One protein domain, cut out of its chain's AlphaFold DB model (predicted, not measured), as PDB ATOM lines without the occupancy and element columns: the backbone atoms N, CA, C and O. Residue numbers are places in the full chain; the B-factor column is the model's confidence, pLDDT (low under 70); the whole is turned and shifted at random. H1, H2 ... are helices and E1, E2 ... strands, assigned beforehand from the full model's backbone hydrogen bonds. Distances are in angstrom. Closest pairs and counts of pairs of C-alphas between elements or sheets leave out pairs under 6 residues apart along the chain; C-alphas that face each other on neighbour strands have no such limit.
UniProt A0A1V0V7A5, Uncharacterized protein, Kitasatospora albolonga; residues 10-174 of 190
ATOM      1  N   LEU A  10     -49.448 -91.365 -68.499       91.19
ATOM      2  CA  LEU A  10     -48.950 -89.999 -68.586       91.19
ATOM      3  C   LEU A  10     -48.595 -89.521 -67.180       91.19
ATOM      4  O   LEU A  10     -49.414 -89.626 -66.266       91.19
ATOM      5  N   THR A  11     -47.383 -88.997 -67.022       91.50
ATOM      6  CA  THR A  11     -46.919 -88.395 -65.772       91.50
ATOM      7  C   THR A  11     -46.407 -86.994 -66.043       91.50
ATOM      8  O   THR A  11     -45.516 -86.811 -66.866       91.50
ATOM      9  N   VAL A  12     -46.966 -86.029 -65.322       89.31
ATOM     10  CA  VAL A  12     -46.584 -84.622 -65.330       89.31
ATOM     11  C   VAL A  12     -46.413 -84.187 -63.878       89.31
ATOM     12  O   VAL A  12     -47.272 -84.452 -63.036       89.31
ATOM     13  N   VAL A  13     -45.273 -83.586 -63.561       90.31
ATOM     14  CA  VAL A  13     -44.948 -83.121 -62.210       90.31
ATOM     15  C   VAL A  13     -44.388 -81.713 -62.328       90.31
ATOM     16  O   VAL A  13     -43.538 -81.484 -63.186       90.31
ATOM     17  N   GLY A  14     -44.883 -80.783 -61.512       83.44
ATOM     18  CA  GLY A  14     -44.318 -79.438 -61.443       83.44
ATOM     19  C   GLY A  14     -44.379 -78.639 -62.745       83.44
ATOM     20  O   GLY A  14     -43.403 -77.989 -63.084       83.44
ATOM     21  N   CYS A  15     -45.457 -78.714 -63.530       77.44
ATOM     22  CA  CYS A  15     -45.543 -78.022 -64.828       77.44
ATOM     23  C   CYS A  15     -46.702 -77.014 -64.878       77.44
ATOM     24  O   CYS A  15     -47.822 -77.418 -64.609       77.44
ATOM     25  N   ASP A  16     -46.491 -75.762 -65.322       66.06
ATOM     26  CA  ASP A  16     -47.595 -74.789 -65.560       66.06
ATOM     27  C   ASP A  16     -47.942 -74.517 -67.011       66.06
ATOM     28  O   ASP A  16     -48.798 -73.657 -67.276       66.06
ATOM     29  N   ALA A  17     -47.250 -75.151 -67.962       55.16
ATOM     30  CA  ALA A  17     -47.770 -75.185 -69.318       55.16
ATOM     31  C   ALA A  17     -49.146 -75.814 -69.159       55.16
ATOM     32  O   ALA A  17     -49.196 -76.996 -68.826       55.16
ATOM     33  N   ALA A  18     -50.195 -74.976 -69.203       58.81
ATOM     34  CA  ALA A  18     -51.548 -75.319 -68.801       58.81
ATOM     35  C   ALA A  18     -51.799 -76.702 -69.359       58.81
ATOM     36  O   ALA A  18     -51.755 -76.848 -70.581       58.81
ATOM     37  N   ILE A  19     -51.838 -77.709 -68.479       65.19
ATOM     38  CA  ILE A  19     -51.866 -79.092 -68.932       65.19
ATOM     39  C   ILE A  19     -53.200 -79.202 -69.630       65.19
ATOM     40  O   ILE A  19     -54.241 -79.293 -68.979       65.19
ATOM     41  N   ASP A  20     -53.156 -79.076 -70.950       73.69
ATOM     42  CA  ASP A  20     -54.349 -79.060 -71.746       73.69
ATOM     43  C   ASP A  20     -54.785 -80.507 -71.833       73.69
ATOM     44  O   ASP A  20     -54.256 -81.328 -72.591       73.69
ATOM     45  N   LEU A  21     -55.726 -80.848 -70.961       80.38
ATOM     46  CA  LEU A  21     -56.299 -82.175 -70.934       80.38
ATOM     47  C   LEU A  21     -57.020 -82.492 -72.260       80.38
ATOM     48  O   LEU A  21     -57.276 -83.672 -72.502       80.38
ATOM     49  N   ALA A  22     -57.254 -81.511 -73.148       80.00
ATOM     50  CA  ALA A  22     -57.716 -81.746 -74.515       80.00
ATOM     51  C   ALA A  22     -56.733 -82.604 -75.334       80.00
ATOM     52  O   ALA A  22     -57.155 -83.469 -76.099       80.00
ATOM     53  N   ASP A  23     -55.418 -82.465 -75.135       80.00
ATOM     54  CA  ASP A  23     -54.446 -83.366 -75.775       80.00
ATOM     55  C   ASP A  23     -54.433 -84.748 -75.100       80.00
ATOM     56  O   ASP A  23     -54.219 -85.778 -75.747       80.00
ATOM     57  N   VAL A  24     -54.715 -84.801 -73.794       79.69
ATOM     58  CA  VAL A  24     -54.740 -86.049 -73.013       79.69
ATOM     59  C   VAL A  24     -55.902 -86.952 -73.433       79.69
ATOM     60  O   VAL A  24     -55.739 -88.173 -73.514       79.69
ATOM     61  N   ILE A  25     -57.064 -86.380 -73.763       82.56
ATOM     62  CA  ILE A  25     -58.215 -87.154 -74.247       82.56
ATOM     63  C   ILE A  25     -58.012 -87.755 -75.641       82.56
ATOM     64  O   ILE A  25     -58.719 -88.695 -76.003       82.56
ATOM     65  N   MET A  26     -57.004 -87.319 -76.398       84.62
ATOM     66  CA  MET A  26     -56.650 -87.955 -77.672       84.62
ATOM     67  C   MET A  26     -55.898 -89.283 -77.483       84.62
ATOM     68  O   MET A  26     -55.740 -90.057 -78.428       84.62
ATOM     69  N   ILE A  27     -55.452 -89.599 -76.261       87.44
ATOM     70  CA  ILE A  27     -54.734 -90.837 -75.945       87.44
ATOM     71  C   ILE A  27     -55.747 -91.942 -75.612       87.44
ATOM     72  O   ILE A  27     -56.150 -92.136 -74.461       87.44
ATOM     73  N   GLU A  28     -56.221 -92.668 -76.623       86.12
ATOM     74  CA  GLU A  28     -57.267 -93.704 -76.492       86.12
ATOM     75  C   GLU A  28     -56.911 -94.837 -75.516       86.12
ATOM     76  O   GLU A  28     -57.790 -95.394 -74.862       86.12
ATOM     77  N   ARG A  29     -55.620 -95.168 -75.385       90.31
ATOM     78  CA  ARG A  29     -55.139 -96.264 -74.528       90.31
ATOM     79  C   ARG A  29     -54.745 -95.824 -73.120       90.31
ATOM     80  O   ARG A  29     -54.211 -96.639 -72.372       90.31
ATOM     81  N   LEU A  30     -54.998 -94.569 -72.740       91.88
ATOM     82  CA  LEU A  30     -54.613 -94.060 -71.425       91.88
ATOM     83  C   LEU A  30     -55.313 -94.850 -70.310       91.88
ATOM     84  O   LEU A  30     -56.533 -95.029 -70.315       91.88
ATOM     85  N   ARG A  31     -54.511 -95.307 -69.348       94.81
ATOM     86  CA  ARG A  31     -54.920 -96.060 -68.155       94.81
ATOM     87  C   ARG A  31     -54.519 -95.373 -66.860       94.81
ATOM     88  O   ARG A  31     -55.125 -95.634 -65.823       94.81
ATOM     89  N   SER A  32     -53.515 -94.501 -66.898       95.62
ATOM     90  CA  SER A  32     -53.050 -93.764 -65.726       95.62
ATOM     91  C   SER A  32     -52.684 -92.331 -66.095       95.62
ATOM     92  O   SER A  32     -51.835 -92.107 -66.959       95.62
ATOM     93  N   LEU A  33     -53.331 -91.372 -65.436       94.75
ATOM     94  CA  LEU A  33     -53.033 -89.947 -65.523       94.75
ATOM     95  C   LEU A  33     -52.470 -89.488 -64.179       94.75
ATOM     96  O   LEU A  33     -53.188 -89.470 -63.183       94.75
ATOM     97  N   ASN A  34     -51.194 -89.119 -64.151       95.06
ATOM     98  CA  ASN A  34     -50.507 -88.645 -62.955       95.06
ATOM     99  C   ASN A  34     -50.121 -87.186 -63.176       95.06
ATOM    100  O   ASN A  34     -49.225 -86.913 -63.964       95.06
ATOM    101  N   VAL A  35     -50.789 -86.256 -62.505       93.94
ATOM    102  CA  VAL A  35     -50.513 -84.820 -62.631       93.94
ATOM    103  C   VAL A  35     -50.338 -84.249 -61.236       93.94
ATOM    104  O   VAL A  35     -51.310 -84.077 -60.518       93.94
ATOM    105  N   ARG A  36     -49.107 -83.993 -60.807       94.06
ATOM    106  CA  ARG A  36     -48.821 -83.600 -59.418       94.06
ATOM    107  C   ARG A  36     -48.166 -82.235 -59.382       94.06
ATOM    108  O   ARG A  36     -47.371 -81.932 -60.267       94.06
ATOM    109  N   ASP A  37     -48.500 -81.423 -58.386       93.62
ATOM    110  CA  ASP A  37     -47.780 -80.172 -58.117       93.62
ATOM    111  C   ASP A  37     -47.747 -79.206 -59.324       93.62
ATOM    112  O   ASP A  37     -46.795 -78.463 -59.512       93.62
ATOM    113  N   SER A  38     -48.759 -79.236 -60.198       90.50
ATOM    114  CA  SER A  38     -48.716 -78.627 -61.544       90.50
ATOM    115  C   SER A  38     -49.733 -77.495 -61.752       90.50
ATOM    116  O   SER A  38     -49.987 -77.074 -62.875       90.50
ATOM    117  N   GLY A  39     -50.405 -77.027 -60.699       89.44
ATOM    118  CA  GLY A  39     -51.374 -75.927 -60.817       89.44
ATOM    119  C   GLY A  39     -52.585 -76.208 -61.729       89.44
ATOM    120  O   GLY A  39     -53.294 -75.277 -62.120       89.44
ATOM    121  N   LEU A  40     -52.852 -77.477 -62.075       91.75
ATOM    122  CA  LEU A  40     -54.015 -77.880 -62.873       91.75
ATOM    123  C   LEU A  40     -55.311 -77.454 -62.166       91.75
ATOM    124  O   LEU A  40     -55.476 -77.709 -60.979       91.75
ATOM    125  N   ASN A  41     -56.238 -76.811 -62.872       91.06
ATOM    126  CA  ASN A  41     -57.437 -76.230 -62.251       91.06
ATOM    127  C   ASN A  41     -58.768 -76.728 -62.832       91.06
ATOM    128  O   ASN A  41     -59.796 -76.573 -62.177       91.06
ATOM    129  N   SER A  42     -58.756 -77.381 -63.997       91.75
ATOM    130  CA  SER A  42     -59.953 -77.960 -64.610       91.75
ATOM    131  C   SER A  42     -59.711 -79.402 -65.049       91.75
ATOM    132  O   SER A  42     -58.610 -79.773 -65.458       91.75
ATOM    133  N   LEU A  43     -60.766 -80.211 -64.944       93.56
ATOM    134  CA  LEU A  43     -60.842 -81.584 -65.439       93.56
ATOM    135  C   LEU A  43     -61.855 -81.728 -66.587       93.56
ATOM    136  O   LEU A  43     -62.137 -82.854 -66.993       93.56
ATOM    137  N   ASP A  44     -62.409 -80.623 -67.096       92.38
ATOM    138  CA  ASP A  44     -63.584 -80.626 -67.983       92.38
ATOM    139  C   ASP A  44     -63.367 -81.443 -69.250       92.38
ATOM    140  O   ASP A  44     -64.232 -82.238 -69.616       92.38
ATOM    141  N   ALA A  45     -62.176 -81.354 -69.848       90.62
ATOM    142  CA  ALA A  45     -61.834 -82.135 -71.032       90.62
ATOM    143  C   ALA A  45     -62.017 -83.647 -70.804       90.62
ATOM    144  O   ALA A  45     -62.426 -84.363 -71.714       90.62
ATOM    145  N   LEU A  46     -61.810 -84.161 -69.581       91.31
ATOM    146  CA  LEU A  46     -62.036 -85.581 -69.283       91.31
ATOM    147  C   LEU A  46     -63.507 -85.992 -69.456       91.31
ATOM    148  O   LEU A  46     -63.772 -87.174 -69.643       91.31
ATOM    149  N   ALA A  47     -64.465 -85.067 -69.429       91.00
ATOM    150  CA  ALA A  47     -65.869 -85.359 -69.710       91.00
ATOM    151  C   ALA A  47     -66.203 -85.405 -71.213       91.00
ATOM    152  O   ALA A  47     -67.275 -85.889 -71.574       91.00
ATOM    153  N   GLU A  48     -65.316 -84.923 -72.089       90.31
ATOM    154  CA  GLU A  48     -65.611 -84.715 -73.514       90.31
ATOM    155  C   GLU A  48     -65.507 -85.987 -74.363       90.31
ATOM    156  O   GLU A  48     -66.016 -86.021 -75.486       90.31
ATOM    157  N   ARG A  49     -64.895 -87.058 -73.838       87.19
ATOM    158  CA  ARG A  49     -64.773 -88.334 -74.553       87.19
ATOM    159  C   ARG A  49     -65.481 -89.499 -73.862       87.19
ATOM    160  O   ARG A  49     -65.481 -89.588 -72.633       87.19
ATOM    161  N   PRO A  50     -66.000 -90.471 -74.633       87.06
ATOM    162  CA  PRO A  50     -66.468 -91.731 -74.076       87.06
ATOM    163  C   PRO A  50     -65.274 -92.609 -73.675       87.06
ATOM    164  O   PRO A  50     -64.556 -93.147 -74.518       87.06
ATOM    165  N   TRP A  51     -65.064 -92.782 -72.372       89.94
ATOM    166  CA  TRP A  51     -64.015 -93.659 -71.851       89.94
ATOM    167  C   TRP A  51     -64.388 -95.132 -72.020       89.94
ATOM    168  O   TRP A  51     -65.365 -95.610 -71.446       89.94
ATOM    169  N   THR A  52     -63.578 -95.866 -72.783       88.81
ATOM    170  CA  THR A  52     -63.724 -97.321 -72.981       88.81
ATOM    171  C   THR A  52     -62.714 -98.127 -72.156       88.81
ATOM    172  O   THR A  52     -62.939 -99.308 -71.858       88.81
ATOM    173  N   THR A  53     -61.619 -97.488 -71.740       89.06
ATOM    174  CA  THR A  53     -60.574 -98.053 -70.887       89.06
ATOM    175  C   THR A  53     -60.834 -97.777 -69.409       89.06
ATOM    176  O   THR A  53     -61.555 -96.858 -69.021       89.06
ATOM    177  N   THR A  54     -60.230 -98.605 -68.563       94.69
ATOM    178  CA  THR A  54     -60.084 -98.315 -67.137       94.69
ATOM    179  C   THR A  54     -59.067 -97.198 -66.946       94.69
ATOM    180  O   THR A  54     -57.983 -97.286 -67.520       94.69
ATOM    181  N   LEU A  55     -59.385 -96.211 -66.107       95.94
ATOM    182  CA  LEU A  55     -58.498 -95.094 -65.787       95.94
ATOM    183  C   LEU A  55     -58.221 -95.029 -64.281       95.94
ATOM    184  O   LEU A  55     -59.087 -95.315 -63.454       95.94
ATOM    185  N   SER A  56     -57.010 -94.624 -63.922       97.88
ATOM    186  CA  SER A  56     -56.665 -94.119 -62.595       97.88
ATOM    187  C   SER A  56     -56.115 -92.700 -62.719       97.88
ATOM    188  O   SER A  56     -55.259 -92.445 -63.564       97.88
ATOM    189  N   CYS A  57     -56.596 -91.795 -61.875       96.81
ATOM    190  CA  CYS A  57     -56.183 -90.399 -61.829       96.81
ATOM    191  C   CYS A  57     -55.449 -90.129 -60.515       96.81
ATOM    192  O   CYS A  57     -56.035 -90.221 -59.443       96.81
ATOM    193  N   TYR A  58     -54.178 -89.760 -60.574       97.56
ATOM    194  CA  TYR A  58     -53.412 -89.326 -59.411       97.56
ATOM    195  C   TYR A  58     -53.064 -87.858 -59.605       97.56
ATOM    196  O   TYR A  58     -52.072 -87.531 -60.257       97.56
ATOM    197  N   ILE A  59     -53.920 -86.981 -59.078       96.06
ATOM    198  CA  ILE A  59     -53.873 -85.538 -59.317       96.06
ATOM    199  C   ILE A  59     -53.712 -84.709 -58.014       96.06
ATOM    200  O   ILE A  59     -54.362 -83.669 -57.846       96.06
ATOM    201  N   PRO A  60     -52.883 -85.135 -57.035       97.38
ATOM    202  CA  PRO A  60     -52.710 -84.387 -55.798       97.38
ATOM    203  C   PRO A  60     -51.983 -83.058 -56.010       97.38
ATOM    204  O   PRO A  60     -51.132 -82.931 -56.893       97.38
ATOM    205  N   ARG A  61     -52.272 -82.105 -55.119       96.06
ATOM    206  CA  ARG A  61     -51.604 -80.803 -55.005       96.06
ATOM    207  C   ARG A  61     -51.648 -80.029 -56.316       96.06
ATOM    208  O   ARG A  61     -50.631 -79.662 -56.889       96.06
ATOM    209  N   ASN A  62     -52.861 -79.807 -56.797       95.75
ATOM    210  CA  ASN A  62     -53.147 -78.876 -57.877       95.75
ATOM    211  C   ASN A  62     -54.167 -77.834 -57.379       95.75
ATOM    212  O   ASN A  62     -54.339 -77.643 -56.174       95.75
ATOM    213  N   CYS A  63     -54.829 -77.148 -58.305       95.19
ATOM    214  CA  CYS A  63     -55.781 -76.073 -58.043       95.19
ATOM    215  C   CYS A  63     -57.209 -76.465 -58.468       95.19
ATOM    216  O   CYS A  63     -57.982 -75.616 -58.906       95.19
ATOM    217  N   ILE A  64     -57.557 -77.754 -58.397       96.31
ATOM    218  CA  ILE A  64     -58.846 -78.268 -58.880       96.31
ATOM    219  C   ILE A  64     -59.956 -77.928 -57.887       96.31
ATOM    220  O   ILE A  64     -59.866 -78.253 -56.704       96.31
ATOM    221  N   THR A  65     -61.038 -77.333 -58.387       97.69
ATOM    222  CA  THR A  65     -62.234 -77.001 -57.595       97.69
ATOM    223  C   THR A  65     -63.420 -77.908 -57.940       97.69
ATOM    224  O   THR A  65     -64.167 -78.323 -57.043       97.69
ATOM    225  N   ASP A  66     -63.576 -78.276 -59.215       97.81
ATOM    226  CA  ASP A  66     -64.630 -79.163 -59.713       97.81
ATOM    227  C   ASP A  66     -64.084 -80.527 -60.164       97.81
ATOM    228  O   ASP A  66     -63.174 -80.616 -60.987       97.81
ATOM    229  N   VAL A  67     -64.656 -81.602 -59.618       98.38
ATOM    230  CA  VAL A  67     -64.331 -82.993 -59.987       98.38
ATOM    231  C   VAL A  67     -65.520 -83.738 -60.586       98.38
ATOM    232  O   VAL A  67     -65.432 -84.941 -60.835       98.38
ATOM    233  N   THR A  68     -66.616 -83.035 -60.876       98.12
ATOM    234  CA  THR A  68     -67.778 -83.568 -61.600       98.12
ATOM    235  C   THR A  68     -67.396 -84.288 -62.898       98.12
ATOM    236  O   THR A  68     -67.954 -85.365 -63.135       98.12
ATOM    237  N   PRO A  69     -66.417 -83.817 -63.704       96.75
ATOM    238  CA  PRO A  69     -65.995 -84.526 -64.915       96.75
ATOM    239  C   PRO A  69     -65.585 -85.988 -64.691       96.75
ATOM    240  O   PRO A  69     -65.830 -86.834 -65.551       96.75
ATOM    241  N   LEU A  70     -65.045 -86.335 -63.515       96.88
ATOM    242  CA  LEU A  70     -64.644 -87.711 -63.194       96.88
ATOM    243  C   LEU A  70     -65.825 -88.692 -63.167       96.88
ATOM    244  O   LEU A  70     -65.641 -89.876 -63.434       96.88
ATOM    245  N   THR A  71     -67.049 -88.211 -62.920       95.88
ATOM    246  CA  THR A  71     -68.269 -89.043 -62.932       95.88
ATOM    247  C   THR A  71     -68.628 -89.553 -64.331       95.88
ATOM    248  O   THR A  71     -69.435 -90.472 -64.474       95.88
ATOM    249  N   ARG A  72     -68.026 -88.978 -65.383       94.19
ATOM    250  CA  ARG A  72     -68.206 -89.394 -66.781       94.19
ATOM    251  C   ARG A  72     -67.284 -90.534 -67.198       94.19
ATOM    252  O   ARG A  72     -67.356 -90.966 -68.343       94.19
ATOM    253  N   ILE A  73     -66.446 -91.032 -66.289       94.88
ATOM    254  CA  ILE A  73     -65.470 -92.092 -66.542       94.88
ATOM    255  C   ILE A  73     -65.999 -93.394 -65.917       94.88
ATOM    256  O   ILE A  73     -65.769 -93.640 -64.735       94.88
ATOM    257  N   PRO A  74     -66.688 -94.277 -66.674       91.69
ATOM    258  CA  PRO A  74     -67.441 -95.390 -66.081       91.69
ATOM    259  C   PRO A  74     -66.565 -96.440 -65.387       91.69
ATOM    260  O   PRO A  74     -67.060 -97.256 -64.616       91.69
ATOM    261  N   ARG A  75     -65.265 -96.463 -65.704       95.00
ATOM    262  CA  ARG A  75     -64.272 -97.402 -65.165       95.00
ATOM    263  C   ARG A  75     -63.123 -96.668 -64.465       95.00
ATOM    264  O   ARG A  75     -61.962 -97.051 -64.619       95.00
ATOM    265  N   LEU A  76     -63.432 -95.601 -63.728       97.62
ATOM    266  CA  LEU A  76     -62.464 -94.931 -62.863       97.62
ATOM    267  C   LEU A  76     -62.197 -95.798 -61.626       97.62
ATOM    268  O   LEU A  76     -63.090 -96.062 -60.831       97.62
ATOM    269  N   GLN A  77     -60.967 -96.279 -61.469       97.88
ATOM    270  CA  GLN A  77     -60.611 -97.154 -60.346       97.88
ATOM    271  C   GLN A  77     -60.080 -96.383 -59.148       97.88
ATOM    272  O   GLN A  77     -60.425 -96.681 -58.007       97.88
ATOM    273  N   ASN A  78     -59.211 -95.409 -59.407       98.50
ATOM    274  CA  ASN A  78     -58.531 -94.643 -58.374       98.50
ATOM    275  C   ASN A  78     -58.572 -93.162 -58.732       98.50
ATOM    276  O   ASN A  78     -58.341 -92.804 -59.887       98.50
ATOM    277  N   ALA A  79     -58.814 -92.323 -57.732       98.44
ATOM    278  CA  ALA A  79     -58.666 -90.881 -57.814       98.44
ATOM    279  C   ALA A  79     -57.931 -90.384 -56.563       98.44
ATOM    280  O   ALA A  79     -58.433 -90.560 -55.458       98.44
ATOM    281  N   ASP A  80     -56.756 -89.781 -56.708       98.62
ATOM    282  CA  ASP A  80     -56.114 -89.017 -55.632       98.62
ATOM    283  C   ASP A  80     -56.236 -87.525 -55.931       98.62
ATOM    284  O   ASP A  80     -55.721 -87.043 -56.936       98.62
ATOM    285  N   LEU A  81     -56.961 -86.824 -55.067       98.44
ATOM    286  CA  LEU A  81     -57.307 -85.411 -55.170       98.44
ATOM    287  C   LEU A  81     -56.802 -84.623 -53.949       98.44
ATOM    288  O   LEU A  81     -57.218 -83.484 -53.738       98.44
ATOM    289  N   THR A  82     -55.934 -85.214 -53.123       98.25
ATOM    290  CA  THR A  82     -55.397 -84.575 -51.909       98.25
ATOM    291  C   THR A  82     -54.727 -83.232 -52.218       98.25
ATOM    292  O   THR A  82     -54.117 -83.055 -53.270       98.25
ATOM    293  N   GLY A  83     -54.855 -82.248 -51.325       97.44
ATOM    294  CA  GLY A  83     -54.241 -80.924 -51.494       97.44
ATOM    295  C   GLY A  83     -54.811 -80.074 -52.639       97.44
ATOM    296  O   GLY A  83     -54.111 -79.194 -53.135       97.44
ATOM    297  N   ASN A  84     -56.045 -80.335 -53.082       98.44
ATOM    298  CA  ASN A  84     -56.777 -79.477 -54.019       98.44
ATOM    299  C   ASN A  84     -57.860 -78.653 -53.287       98.44
ATOM    300  O   ASN A  84     -58.482 -79.170 -52.350       98.44
ATOM    301  N   PRO A  85     -58.155 -77.417 -53.730       98.06
ATOM    302  CA  PRO A  85     -59.207 -76.559 -53.179       98.06
ATOM    303  C   PRO A  85     -60.606 -76.983 -53.662       98.06
ATOM    304  O   PRO A  85     -61.361 -76.181 -54.209       98.06
ATOM    305  N   LEU A  86     -60.969 -78.259 -53.476       98.62
ATOM    306  CA  LEU A  86     -62.256 -78.790 -53.930       98.62
ATOM    307  C   LEU A  86     -63.409 -77.926 -53.402       98.62
ATOM    308  O   LEU A  86     -63.457 -77.598 -52.214       98.62
ATOM    309  N   SER A  87     -64.366 -77.599 -54.266       98.50
ATOM    310  CA  SER A  87     -65.582 -76.902 -53.849       98.50
ATOM    311  C   SER A  87     -66.374 -77.736 -52.834       98.50
ATOM    312  O   SER A  87     -66.247 -78.962 -52.775       98.50
ATOM    313  N   GLU A  88     -67.247 -77.092 -52.054       98.50
ATOM    314  CA  GLU A  88     -68.189 -77.790 -51.160       98.50
ATOM    315  C   GLU A  88     -69.002 -78.861 -51.910       98.50
ATOM    316  O   GLU A  88     -69.196 -79.969 -51.408       98.50
ATOM    317  N   HIS A  89     -69.432 -78.556 -53.139       98.62
ATOM    318  CA  HIS A  89     -70.160 -79.497 -53.985       98.62
ATOM    319  C   HIS A  89     -69.300 -80.717 -54.343       98.62
ATOM    320  O   HIS A  89     -69.704 -81.856 -54.092       98.62
ATOM    321  N   SER A  90     -68.090 -80.486 -54.854       98.62
ATOM    322  CA  SER A  90     -67.126 -81.541 -55.171       98.62
ATOM    323  C   SER A  90     -66.841 -82.432 -53.967       98.62
ATOM    324  O   SER A  90     -66.981 -83.652 -54.042       98.62
ATOM    325  N   TYR A  91     -66.490 -81.819 -52.836       98.75
ATOM    326  CA  TYR A  91     -66.061 -82.522 -51.634       98.75
ATOM    327  C   TYR A  91     -67.199 -83.319 -50.986       98.75
ATOM    328  O   TYR A  91     -67.024 -84.484 -50.635       98.75
ATOM    329  N   ARG A  92     -68.383 -82.710 -50.832       98.50
ATOM    330  CA  ARG A  92     -69.486 -83.294 -50.051       98.50
ATOM    331  C   ARG A  92     -70.510 -84.065 -50.872       98.50
ATOM    332  O   ARG A  92     -71.323 -84.768 -50.275       98.50
ATOM    333  N   LYS A  93     -70.536 -83.918 -52.200       98.62
ATOM    334  CA  LYS A  93     -71.528 -84.578 -53.071       98.62
ATOM    335  C   LYS A  93     -70.875 -85.449 -54.131       98.62
ATOM    336  O   LYS A  93     -71.168 -86.639 -54.189       98.62
ATOM    337  N   VAL A  94     -69.970 -84.882 -54.925       98.69
ATOM    338  CA  VAL A  94     -69.379 -85.603 -56.062       98.69
ATOM    339  C   VAL A  94     -68.444 -86.715 -55.593       98.69
ATOM    340  O   VAL A  94     -68.557 -87.843 -56.062       98.69
ATOM    341  N   VAL A  95     -67.554 -86.442 -54.635       98.62
ATOM    342  CA  VAL A  95     -66.620 -87.452 -54.109       98.62
ATOM    343  C   VAL A  95     -67.348 -88.649 -53.477       98.62
ATOM    344  O   VAL A  95     -66.994 -89.781 -53.814       98.62
ATOM    345  N   PRO A  96     -68.374 -88.469 -52.618       98.50
ATOM    346  CA  PRO A  96     -69.207 -89.583 -52.168       98.50
ATOM    347  C   PRO A  96     -69.852 -90.368 -53.315       98.50
ATOM    348  O   PRO A  96     -69.741 -91.590 -53.325       98.50
ATOM    349  N   ALA A  97     -70.421 -89.696 -54.320       98.19
ATOM    350  CA  ALA A  97     -71.023 -90.369 -55.473       98.19
ATOM    351  C   ALA A  97     -70.000 -91.202 -56.273       98.19
ATOM    352  O   ALA A  97     -70.284 -92.334 -56.659       98.19
ATOM    353  N   LEU A  98     -68.778 -90.693 -56.471       98.25
ATOM    354  CA  LEU A  98     -67.686 -91.446 -57.104       98.25
ATOM    355  C   LEU A  98     -67.309 -92.697 -56.296       98.25
ATOM    356  O   LEU A  98     -67.056 -93.759 -56.871       98.25
ATOM    357  N   ARG A  99     -67.283 -92.589 -54.961       98.38
ATOM    358  CA  ARG A  99     -67.028 -93.727 -54.065       98.38
ATOM    359  C   ARG A  99     -68.147 -94.766 -54.131       98.38
ATOM    360  O   ARG A  99     -67.851 -95.955 -54.195       98.38
ATOM    361  N   GLU A 100     -69.406 -94.336 -54.176       97.19
ATOM    362  CA  GLU A 100     -70.575 -95.215 -54.355       97.19
ATOM    363  C   GLU A 100     -70.549 -95.953 -55.701       97.19
ATOM    364  O   GLU A 100     -70.958 -97.108 -55.784       97.19
ATOM    365  N   GLN A 101     -69.991 -95.330 -56.740       93.88
ATOM    366  CA  GLN A 101     -69.734 -95.960 -58.041       93.88
ATOM    367  C   GLN A 101     -68.556 -96.955 -58.025       93.88
ATOM    368  O   GLN A 101     -68.241 -97.550 -59.056       93.88
ATOM    369  N   GLY A 102     -67.899 -97.157 -56.879       96.94
ATOM    370  CA  GLY A 102     -66.784 -98.091 -56.715       96.94
ATOM    371  C   GLY A 102     -65.402 -97.488 -56.975       96.94
ATOM    372  O   GLY A 102     -64.413 -98.224 -56.969       96.94
ATOM    373  N   THR A 103     -65.295 -96.169 -57.170       98.12
ATOM    374  CA  THR A 103     -63.996 -95.497 -57.306       98.12
ATOM    375  C   THR A 103     -63.331 -95.361 -55.939       98.12
ATOM    376  O   THR A 103     -63.908 -94.810 -54.999       98.12
ATOM    377  N   ARG A 104     -62.064 -95.758 -55.814       98.56
ATOM    378  CA  ARG A 104     -61.269 -95.432 -54.626       98.56
ATOM    379  C   ARG A 104     -60.798 -93.980 -54.704       98.56
ATOM    380  O   ARG A 104     -59.849 -93.678 -55.423       98.56
ATOM    381  N   VAL A 105     -61.446 -93.095 -53.947       98.56
ATOM    382  CA  VAL A 105     -61.121 -91.660 -53.928       98.56
ATOM    383  C   VAL A 105     -60.389 -91.265 -52.643       98.56
ATOM    384  O   VAL A 105     -60.945 -91.411 -51.549       98.56
ATOM    385  N   LEU A 106     -59.178 -90.726 -52.778       98.44
ATOM    386  CA  LEU A 106     -58.416 -90.051 -51.726       98.44
ATOM    387  C   LEU A 106     -58.597 -88.535 -51.856       98.44
ATOM    388  O   LEU A 106     -58.461 -87.976 -52.941       98.44
ATOM    389  N   ILE A 107     -58.904 -87.882 -50.743       98.44
ATOM    390  CA  ILE A 107     -59.050 -86.429 -50.595       98.44
ATOM    391  C   ILE A 107     -58.398 -86.020 -49.277       98.44
ATOM    392  O   ILE A 107     -58.179 -86.872 -48.418       98.44
ATOM    393  N   SER A 108     -58.095 -84.733 -49.134       98.25
ATOM    394  CA  SER A 108     -57.687 -84.153 -47.853       98.25
ATOM    395  C   SER A 108     -58.776 -84.324 -46.783       98.25
ATOM    396  O   SER A 108     -59.973 -84.252 -47.097       98.25
ATOM    397  N   ASP A 109     -58.367 -84.494 -45.526       97.56
ATOM    398  CA  ASP A 109     -59.261 -84.420 -44.373       97.56
ATOM    399  C   ASP A 109     -59.807 -82.985 -44.221       97.56
ATOM    400  O   ASP A 109     -59.363 -82.032 -44.873       97.56
ATOM    401  N   GLU A 110     -60.849 -82.827 -43.401       97.62
ATOM    402  CA  GLU A 110     -61.669 -81.612 -43.396       97.62
ATOM    403  C   GLU A 110     -60.889 -80.348 -42.999       97.62
ATOM    404  O   GLU A 110     -61.187 -79.270 -43.517       97.62
ATOM    405  N   LEU A 111     -59.892 -80.462 -42.120       97.31
ATOM    406  CA  LEU A 111     -59.125 -79.319 -41.629       97.31
ATOM    407  C   LEU A 111     -58.240 -78.713 -42.729       97.31
ATOM    408  O   LEU A 111     -58.375 -77.534 -43.062       97.31
ATOM    409  N   GLU A 112     -57.360 -79.511 -43.331       96.44
ATOM    410  CA  GLU A 112     -56.433 -79.024 -44.350       96.44
ATOM    411  C   GLU A 112     -57.119 -78.755 -45.692       96.44
ATOM    412  O   GLU A 112     -56.690 -77.874 -46.443       96.44
ATOM    413  N   TRP A 113     -58.231 -79.439 -45.978       98.38
ATOM    414  CA  TRP A 113     -59.097 -79.068 -47.093       98.38
ATOM    415  C   TRP A 113     -59.715 -77.681 -46.892       98.38
ATOM    416  O   TRP A 113     -59.634 -76.855 -47.802       98.38
ATOM    417  N   LYS A 114     -60.289 -77.395 -45.711       98.44
ATOM    418  CA  LYS A 114     -60.846 -76.068 -45.403       98.44
ATOM    419  C   LYS A 114     -59.788 -74.983 -45.516       98.44
ATOM    420  O   LYS A 114     -60.073 -73.959 -46.127       98.44
ATOM    421  N   LEU A 115     -58.580 -75.219 -44.994       98.25
ATOM    422  CA  LEU A 115     -57.480 -74.266 -45.144       98.25
ATOM    423  C   LEU A 115     -57.137 -74.044 -46.619       98.25
ATOM    424  O   LEU A 115     -57.114 -72.905 -47.071       98.25
ATOM    425  N   THR A 116     -56.914 -75.119 -47.379       98.19
ATOM    426  CA  THR A 116     -56.578 -75.021 -48.808       98.19
ATOM    427  C   THR A 116     -57.634 -74.230 -49.567       98.19
ATOM    428  O   THR A 116     -57.313 -73.304 -50.304       98.19
ATOM    429  N   ARG A 117     -58.913 -74.551 -49.355       98.00
ATOM    430  CA  ARG A 117     -60.009 -73.845 -50.010       98.00
ATOM    431  C   ARG A 117     -60.061 -72.374 -49.597       98.00
ATOM    432  O   ARG A 117     -60.133 -71.521 -50.471       98.00
ATOM    433  N   HIS A 118     -59.963 -72.087 -48.299       97.56
ATOM    434  CA  HIS A 118     -59.971 -70.727 -47.764       97.56
ATOM    435  C   HIS A 118     -58.859 -69.864 -48.373       97.56
ATOM    436  O   HIS A 118     -59.133 -68.764 -48.840       97.56
ATOM    437  N   LEU A 119     -57.622 -70.368 -48.430       97.62
ATOM    438  CA  LEU A 119     -56.500 -69.627 -49.012       97.62
ATOM    439  C   LEU A 119     -56.733 -69.342 -50.504       97.62
ATOM    440  O   LEU A 119     -56.610 -68.197 -50.939       97.62
ATOM    441  N   HIS A 120     -57.146 -70.350 -51.279       96.50
ATOM    442  CA  HIS A 120     -57.396 -70.188 -52.717       96.50
ATOM    443  C   HIS A 120     -58.581 -69.255 -53.016       96.50
ATOM    444  O   HIS A 120     -58.484 -68.434 -53.924       96.50
ATOM    445  N   GLU A 121     -59.666 -69.319 -52.236       95.81
ATOM    446  CA  GLU A 121     -60.816 -68.401 -52.338       95.81
ATOM    447  C   GLU A 121     -60.414 -66.935 -52.106       95.81
ATOM    448  O   GLU A 121     -61.042 -66.029 -52.649       95.81
ATOM    449  N   GLN A 122     -59.354 -66.699 -51.328       95.75
ATOM    450  CA  GLN A 122     -58.792 -65.373 -51.047       95.75
ATOM    451  C   GLN A 122     -57.655 -64.992 -52.011       95.75
ATOM    452  O   GLN A 122     -56.960 -64.004 -51.790       95.75
ATOM    453  N   GLY A 123     -57.442 -65.764 -53.081       94.31
ATOM    454  CA  GLY A 123     -56.398 -65.494 -54.070       94.31
ATOM    455  C   GLY A 123     -54.979 -65.813 -53.593       94.31
ATOM    456  O   GLY A 123     -54.018 -65.377 -54.222       94.31
ATOM    457  N   VAL A 124     -54.830 -66.585 -52.512       95.31
ATOM    458  CA  VAL A 124     -53.548 -67.079 -51.999       95.31
ATOM    459  C   VAL A 124     -53.390 -68.540 -52.445       95.31
ATOM    460  O   VAL A 124     -53.919 -69.437 -51.789       95.31
ATOM    461  N   PRO A 125     -52.692 -68.826 -53.564       92.75
ATOM    462  CA  PRO A 125     -52.621 -70.170 -54.139       92.75
ATOM    463  C   PRO A 125     -51.599 -71.031 -53.381       92.75
ATOM    464  O   PRO A 125     -50.512 -71.344 -53.870       92.75
ATOM    465  N   VAL A 126     -51.949 -71.363 -52.142       95.88
ATOM    466  CA  VAL A 126     -51.200 -72.225 -51.232       95.88
ATOM    467  C   VAL A 126     -52.096 -73.405 -50.884       95.88
ATOM    468  O   VAL A 126     -53.220 -73.234 -50.412       95.88
ATOM    469  N   SER A 127     -51.593 -74.609 -51.121       96.94
ATOM    470  CA  SER A 127     -52.291 -75.849 -50.803       96.94
ATOM    471  C   SER A 127     -51.727 -76.480 -49.540       96.94
ATOM    472  O   SER A 127     -50.516 -76.505 -49.339       96.94
ATOM    473  N   CYS A 128     -52.614 -77.013 -48.705       97.69
ATOM    474  CA  CYS A 128     -52.285 -77.724 -47.480       97.69
ATOM    475  C   CYS A 128     -52.702 -79.196 -47.594       97.69
ATOM    476  O   CYS A 128     -53.800 -79.527 -48.049       97.69
ATOM    477  N   TYR A 129     -51.822 -80.101 -47.183       96.56
ATOM    478  CA  TYR A 129     -52.109 -81.531 -47.165       96.56
ATOM    479  C   TYR A 129     -51.408 -82.215 -45.991       96.56
ATOM    480  O   TYR A 129     -50.376 -81.750 -45.500       96.56
ATOM    481  N   LYS A 130     -51.960 -83.339 -45.535       94.44
ATOM    482  CA  LYS A 130     -51.394 -84.112 -44.430       94.44
ATOM    483  C   LYS A 130     -50.134 -84.866 -44.856       94.44
ATOM    484  O   LYS A 130     -50.104 -85.527 -45.896       94.44
ATOM    485  N   LYS A 131     -49.094 -84.808 -44.025       89.56
ATOM    486  CA  LYS A 131     -47.813 -85.494 -44.221       89.56
ATOM    487  C   LYS A 131     -47.397 -86.149 -42.902       89.56
ATOM    488  O   LYS A 131     -46.809 -85.509 -42.040       89.56
ATOM    489  N   LYS A 132     -47.666 -87.455 -42.773       86.94
ATOM    490  CA  LYS A 132     -47.472 -88.221 -41.526       86.94
ATOM    491  C   LYS A 132     -48.229 -87.568 -40.353       86.94
ATOM    492  O   LYS A 132     -49.453 -87.494 -40.420       86.94
ATOM    493  N   ASP A 133     -47.501 -87.093 -39.344       88.12
ATOM    494  CA  ASP A 133     -48.021 -86.494 -38.108       88.12
ATOM    495  C   ASP A 133     -48.092 -84.956 -38.169       88.12
ATOM    496  O   ASP A 133     -48.422 -84.314 -37.177       88.12
ATOM    497  N   ALA A 134     -47.781 -84.360 -39.324       93.81
ATOM    498  CA  ALA A 134     -47.804 -82.920 -39.548       93.81
ATOM    499  C   ALA A 134     -48.583 -82.561 -40.824       93.81
ATOM    500  O   ALA A 134     -49.081 -83.425 -41.558       93.81
ATOM    501  N   PHE A 135     -48.662 -81.266 -41.109       96.81
ATOM    502  CA  PHE A 135     -49.209 -80.732 -42.347       96.81
ATOM    503  C   PHE A 135     -48.086 -80.147 -43.188       96.81
ATOM    504  O   PHE A 135     -47.055 -79.727 -42.675       96.81
ATOM    505  N   ALA A 136     -48.289 -80.116 -44.496       96.81
ATOM    506  CA  ALA A 136     -47.362 -79.513 -45.429       96.81
ATOM    507  C   ALA A 136     -48.083 -78.461 -46.270       96.81
ATOM    508  O   ALA A 136     -49.187 -78.709 -46.761       96.81
ATOM    509  N   LEU A 137     -47.446 -77.306 -46.438       96.56
ATOM    510  CA  LEU A 137     -47.848 -76.265 -47.371       96.56
ATOM    511  C   LEU A 137     -47.003 -76.355 -48.643       96.56
ATOM    512  O   LEU A 137     -45.780 -76.499 -48.583       96.56
ATOM    513  N   CYS A 138     -47.647 -76.220 -49.797       94.88
ATOM    514  CA  CYS A 138     -46.976 -76.082 -51.086       94.88
ATOM    515  C   CYS A 138     -47.668 -75.037 -51.965       94.88
ATOM    516  O   CYS A 138     -48.797 -74.617 -51.693       94.88
ATOM    517  N   ARG A 139     -46.986 -74.629 -53.037       93.12
ATOM    518  CA  ARG A 139     -47.547 -73.773 -54.084       93.12
ATOM    519  C   ARG A 139     -47.597 -74.567 -55.390       93.12
ATOM    520  O   ARG A 139     -46.542 -74.831 -55.957       93.12
ATOM    521  N   PRO A 140     -48.786 -74.993 -55.845       90.00
ATOM    522  CA  PRO A 140     -48.892 -75.841 -57.028       90.00
ATOM    523  C   PRO A 140     -48.483 -75.126 -58.324       90.00
ATOM    524  O   PRO A 140     -49.165 -74.192 -58.746       90.00
ATOM    525  N   GLY A 141     -47.444 -75.627 -58.994       87.31
ATOM    526  CA  GLY A 141     -46.985 -75.145 -60.300       87.31
ATOM    527  C   GLY A 141     -45.813 -74.151 -60.253       87.31
ATOM    528  O   GLY A 141     -45.647 -73.388 -59.298       87.31
ATOM    529  N   MET A 142     -44.999 -74.143 -61.314       84.19
ATOM    530  CA  MET A 142     -43.818 -73.277 -61.457       84.19
ATOM    531  C   MET A 142     -44.124 -71.777 -61.573       84.19
ATOM    532  O   MET A 142     -43.245 -70.949 -61.354       84.19
ATOM    533  N   LYS A 143     -45.368 -71.381 -61.867       85.56
ATOM    534  CA  LYS A 143     -45.801 -69.973 -61.868       85.56
ATOM    535  C   LYS A 143     -45.726 -69.378 -60.469       85.56
ATOM    536  O   LYS A 143     -45.752 -68.159 -60.329       85.56
ATOM    537  N   LEU A 144     -45.703 -70.233 -59.447       82.69
ATOM    538  CA  LEU A 144     -45.749 -69.841 -58.048       82.69
ATOM    539  C   LEU A 144     -44.440 -70.106 -57.294       82.69
ATOM    540  O   LEU A 144     -44.249 -69.521 -56.229       82.69
ATOM    541  N   THR A 145     -43.582 -71.003 -57.786       82.44
ATOM    542  CA  THR A 145     -42.322 -71.405 -57.137       82.44
ATOM    543  C   THR A 145     -41.410 -72.143 -58.117       82.44
ATOM    544  O   THR A 145     -41.899 -72.839 -58.988       82.44
ATOM    545  N   GLU A 146     -40.089 -72.065 -57.971       83.69
ATOM    546  CA  GLU A 146     -39.162 -72.847 -58.809       83.69
ATOM    547  C   GLU A 146     -39.170 -74.357 -58.499       83.69
ATOM    548  O   GLU A 146     -38.700 -75.153 -59.309       83.69
ATOM    549  N   PHE A 147     -39.706 -74.760 -57.339       85.00
ATOM    550  CA  PHE A 147     -39.651 -76.139 -56.839       85.00
ATOM    551  C   PHE A 147     -41.022 -76.626 -56.343       85.00
ATOM    552  O   PHE A 147     -41.199 -76.880 -55.152       85.00
ATOM    553  N   PRO A 148     -42.026 -76.757 -57.223       85.56
ATOM    554  CA  PRO A 148     -43.397 -77.041 -56.808       85.56
ATOM    555  C   PRO A 148     -43.598 -78.440 -56.214       85.56
ATOM    556  O   PRO A 148     -44.574 -78.636 -55.499       85.56
ATOM    557  N   ASP A 149     -42.711 -79.400 -56.494       86.25
ATOM    558  CA  ASP A 149     -42.780 -80.785 -56.011       86.25
ATOM    559  C   ASP A 149     -41.763 -81.115 -54.900       86.25
ATOM    560  O   ASP A 149     -41.682 -82.265 -54.446       86.25
ATOM    561  N   PHE A 150     -40.988 -80.126 -54.443       86.44
ATOM    562  CA  PHE A 150     -39.926 -80.300 -53.455       86.44
ATOM    563  C   PHE A 150     -40.000 -79.254 -52.332       86.44
ATOM    564  O   PHE A 150     -40.571 -78.184 -52.476       86.44
ATOM    565  N   GLY A 151     -39.422 -79.573 -51.168       83.75
ATOM    566  CA  GLY A 151     -39.230 -78.586 -50.096       83.75
ATOM    567  C   GLY A 151     -40.510 -78.083 -49.416       83.75
ATOM    568  O   GLY A 151     -40.489 -77.011 -48.823       83.75
ATOM    569  N   HIS A 152     -41.617 -78.834 -49.479       90.56
ATOM    570  CA  HIS A 152     -42.894 -78.400 -48.898       90.56
ATOM    571  C   HIS A 152     -42.764 -78.096 -47.404       90.56
ATOM    572  O   HIS A 152     -42.228 -78.906 -46.638       90.56
ATOM    573  N   VAL A 153     -43.292 -76.940 -47.009       93.19
ATOM    574  CA  VAL A 153     -43.103 -76.370 -45.676       93.19
ATOM    575  C   VAL A 153     -43.951 -77.124 -44.673       93.19
ATOM    576  O   VAL A 153     -45.169 -77.188 -44.814       93.19
ATOM    577  N   GLU A 154     -43.311 -77.691 -43.658       95.25
ATOM    578  CA  GLU A 154     -44.004 -78.422 -42.605       95.25
ATOM    579  C   GLU A 154     -44.552 -77.457 -41.552       95.25
ATOM    580  O   GLU A 154     -43.818 -76.612 -41.040       95.25
ATOM    581  N   ILE A 155     -45.839 -77.588 -41.241       95.38
ATOM    582  CA  ILE A 155     -46.539 -76.801 -40.226       95.38
ATOM    583  C   ILE A 155     -47.339 -77.721 -39.302       95.38
ATOM    584  O   ILE A 155     -47.718 -78.839 -39.666       95.38
ATOM    585  N   GLN A 156     -47.614 -77.239 -38.098       96.06
ATOM    586  CA  GLN A 156     -48.391 -77.959 -37.092       96.06
ATOM    587  C   GLN A 156     -49.881 -77.608 -37.166       96.06
ATOM    588  O   GLN A 156     -50.269 -76.571 -37.700       96.06
ATOM    589  N   GLU A 157     -50.729 -78.444 -36.565       95.44
ATOM    590  CA  GLU A 157     -52.191 -78.256 -36.543       95.44
ATOM    591  C   GLU A 157     -52.605 -76.858 -36.056       95.44
ATOM    592  O   GLU A 157     -53.413 -76.183 -36.688       95.44
ATOM    593  N   LYS A 158     -51.959 -76.360 -34.996       95.06
ATOM    594  CA  LYS A 158     -52.194 -75.011 -34.457       95.06
ATOM    595  C   LYS A 158     -51.954 -73.904 -35.491       95.06
ATOM    596  O   LYS A 158     -52.617 -72.869 -35.465       95.06
ATOM    597  N   GLU A 159     -50.984 -74.086 -36.383       95.50
ATOM    598  CA  GLU A 159     -50.701 -73.123 -37.449       95.50
ATOM    599  C   GLU A 159     -51.749 -73.211 -38.556       95.50
ATOM    600  O   GLU A 159     -52.181 -72.172 -39.048       95.50
ATOM    601  N   VAL A 160     -52.215 -74.420 -38.885       96.50
ATOM    602  CA  VAL A 160     -53.332 -74.630 -39.819       96.50
ATOM    603  C   VAL A 160     -54.586 -73.910 -39.321       96.50
ATOM    604  O   VAL A 160     -55.186 -73.132 -40.060       96.50
ATOM    605  N   GLU A 161     -54.943 -74.096 -38.048       96.19
ATOM    606  CA  GLU A 161     -56.073 -73.405 -37.419       96.19
ATOM    607  C   GLU A 161     -55.880 -71.885 -37.381       96.19
ATOM    608  O   GLU A 161     -56.825 -71.131 -37.621       96.19
ATOM    609  N   SER A 162     -54.661 -71.414 -37.097       95.94
ATOM    610  CA  SER A 162     -54.352 -69.984 -37.100       95.94
ATOM    611  C   SER A 162     -54.490 -69.367 -38.490       95.94
ATOM    612  O   SER A 162     -54.940 -68.228 -38.589       95.94
ATOM    613  N   LEU A 163     -54.087 -70.076 -39.547       96.31
ATOM    614  CA  LEU A 163     -54.228 -69.609 -40.927       96.31
ATOM    615  C   LEU A 163     -55.690 -69.627 -41.384       96.31
ATOM    616  O   LEU A 163     -56.097 -68.744 -42.128       96.31
ATOM    617  N   LEU A 164     -56.484 -70.594 -40.913       95.69
ATOM    618  CA  LEU A 164     -57.895 -70.723 -41.275       95.69
ATOM    619  C   LEU A 164     -58.774 -69.592 -40.712       95.69
ATOM    620  O   LEU A 164     -59.778 -69.234 -41.321       95.69
ATOM    621  N   HIS A 165     -58.415 -69.041 -39.548       94.19
ATOM    622  CA  HIS A 165     -59.175 -67.975 -38.879       94.19
ATOM    623  C   HIS A 165     -58.491 -66.598 -38.935       94.19
ATOM    624  O   HIS A 165     -59.041 -65.615 -38.436       94.19
ATOM    625  N   GLY A 166     -57.270 -66.537 -39.467       92.19
ATOM    626  CA  GLY A 166     -56.423 -65.347 -39.487       92.19
ATOM    627  C   GLY A 166     -56.406 -64.638 -40.839       92.19
ATOM    628  O   GLY A 166     -57.303 -64.788 -41.659       92.19
ATOM    629  N   ASN A 167     -55.354 -63.847 -41.072       92.94
ATOM    630  CA  ASN A 167     -55.099 -63.251 -42.383       92.94
ATOM    631  C   ASN A 167     -54.546 -64.329 -43.349       92.94
ATOM    632  O   ASN A 167     -53.447 -64.832 -43.083       92.94
ATOM    633  N   PRO A 168     -55.221 -64.635 -44.477       92.62
ATOM    634  CA  PRO A 168     -54.757 -65.597 -45.483       92.62
ATOM    635  C   PRO A 168     -53.345 -65.313 -46.005       92.62
ATOM    636  O   PRO A 168     -52.551 -66.233 -46.200       92.62
ATOM    637  N   GLU A 169     -52.987 -64.037 -46.185       93.12
ATOM    638  CA  GLU A 169     -51.677 -63.633 -46.712       93.12
ATOM    639  C   GLU A 169     -50.527 -64.016 -45.779       93.12
ATOM    640  O   GLU A 169     -49.389 -64.167 -46.221       93.12
ATOM    641  N   SER A 170     -50.806 -64.249 -44.490       93.12
ATOM    642  CA  SER A 170     -49.786 -64.731 -43.559       93.12
ATOM    643  C   SER A 170     -49.241 -66.112 -43.942       93.12
ATOM    644  O   SER A 170     -48.129 -66.437 -43.537       93.12
ATOM    645  N   ALA A 171     -49.940 -66.885 -44.785       93.06
ATOM    646  CA  ALA A 171     -49.407 -68.113 -45.372       93.06
ATOM    647  C   ALA A 171     -48.194 -67.856 -46.291       93.06
ATOM    648  O   ALA A 171     -47.326 -68.716 -46.424       93.06
ATOM    649  N   LEU A 172     -48.080 -66.671 -46.899       90.69
ATOM    650  CA  LEU A 172     -46.974 -66.338 -47.802       90.69
ATOM    651  C   LEU A 172     -45.640 -66.163 -47.069       90.69
ATOM    652  O   LEU A 172     -44.591 -66.334 -47.680       90.69
ATOM    653  N   ARG A 173     -45.656 -65.914 -45.751       91.12
ATOM    654  CA  ARG A 173     -44.428 -65.816 -44.938       91.12
ATOM    655  C   ARG A 173     -43.601 -67.105 -44.938       91.12
ATOM    656  O   ARG A 173     -42.419 -67.069 -44.620       91.12
ATOM    657  N   PHE A 174     -44.234 -68.236 -45.253       88.88
ATOM    658  CA  PHE A 174     -43.584 -69.538 -45.367       88.88
ATOM    659  C   PHE A 174     -42.835 -69.709 -46.702       88.88
ATOM    660  O   PHE A 174     -42.078 -70.661 -46.849       88.88
TER     661      PHE A 174
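Overview. This is residues 10 to 174 of the 190 residues of an uncharacterized protein of Kitasatospora albolonga (UniProt A0A1V0V7A5). Two lobes make this domain: a short solenoid, and beside it a smaller lobe of one antiparallel sheet and three helices. In the solenoid the chain winds in stacked turns, with E1 to E5 side by side as a parallel sheet along one side and H1 to H4 in a curved row along the other. The smaller lobe lies off the ends of E1 to E5, with E6, E7 and E8 as its sheet, H5 packed on E6, and H6 and H7 beside these. The printed part has 165 residues with seven named helices and eight named strands, in the order E1 H1 E2 H2 E3 H3 E4 H4 E5 H5 E6 E7 E8 H6 H7; the sheets run E1 E2 E3 E4 E5 and E6 E7 E8, and the class is mixed. It is compact, with a radius of gyration of the C-alphas of 15.5 A and spans of 46 by 33 by 27 A.

Arrangement. The largest sheet holds E1, residues 10 to 13, E2, residues 32 to 36, E3, residues 55 to 58, E4, residues 76 to 80, and E5, residues 104 to 106, with E1 and E5 as edge strands. E1 and E2 are parallel at 7 degrees, with N 12 and O 34 within hydrogen-bond range at 2.8 A. E2 and E3 have N 58 and O 33 at 2.8 A, E3 and E4 have N 57 and O 78 at 2.8 A, and E4 and E5 have N 106 and O 79 at 2.8 A. Between these strands come H1, residues 21 to 24, H2, residues 44 to 47, H3, residues 68 to 72, and H4, residues 88 to 100, which give four strand-helix-strand units, parallel neighbour strands with a helix between, each with a right-handed crossover. H1 touches H2, with the closest C-alphas, of Ala 22 and Ala 45, 5.4 A apart. H2 touches H3 at Ala 47 and Pro 69, 4.9 A between C-alphas, and H3 touches H4 at Thr 68 and Val 94, 6.1 A. H4 only grazes the sheet, with its residues 95 to 99. The second sheet is a meander, each strand the antiparallel neighbour of the one before: E6, residues 127 to 131, E7, residues 134 to 138, and E8, residues 153 to 155. E6 and E7 form a hairpin with N 136 and O 129 at 2.8 A, and E7 and E8 another with N 137 and O 153 at 2.8 A. H5, residues 110 to 121, is on this sheet at a height of 6.1 A, over E6 and along the strands, at 18 degrees to E6 on the local plane; their closest C-alphas, of Thr 116 and Ser 127, are 4.8 A apart. H6, residues 157 to 165, touches H5 at a steep tilt of 40 degrees, the same way, with the C-alphas of Leu 115 and Leu 164 5.3 A apart. H7, residues 168 to 174, is close to but not clearly touching H5, at 5.6 A between the C-alphas of Leu 119 and Pro 168. E1 to E5 and H1 to H4 are apart from E6, E7, E8, H6 and H7. Every O i to N i+4 pair is within hydrogen-bond range in H5 and H6; H4 has 7 of 9, H3 0 of 1 but 2 of 2 O i to N i+3 pairs, H7 0 of 3 but 4 of 4, and H1 and H2 are too short for an i+4 pair.

Along the chain. E1 begins at C-alpha 10, (-48.950, -89.999, -68.586). H4 is 17.9 A long, H5 16.0 A, E7 13.4 A and E2 12.7 A. H7 ends at C-alpha 174, (-43.584, -69.538, -45.367).

Size, cuts and confidence. The C-alphas of Thr 52 and Gly 166 are the two farthest apart, at 46.9 A. The printed part has no cut, and the link from E7 to E8, residues 139 to 152, is long. The mean pLDDT of the printed part is 92.7, with residues 16 to 19 under 70.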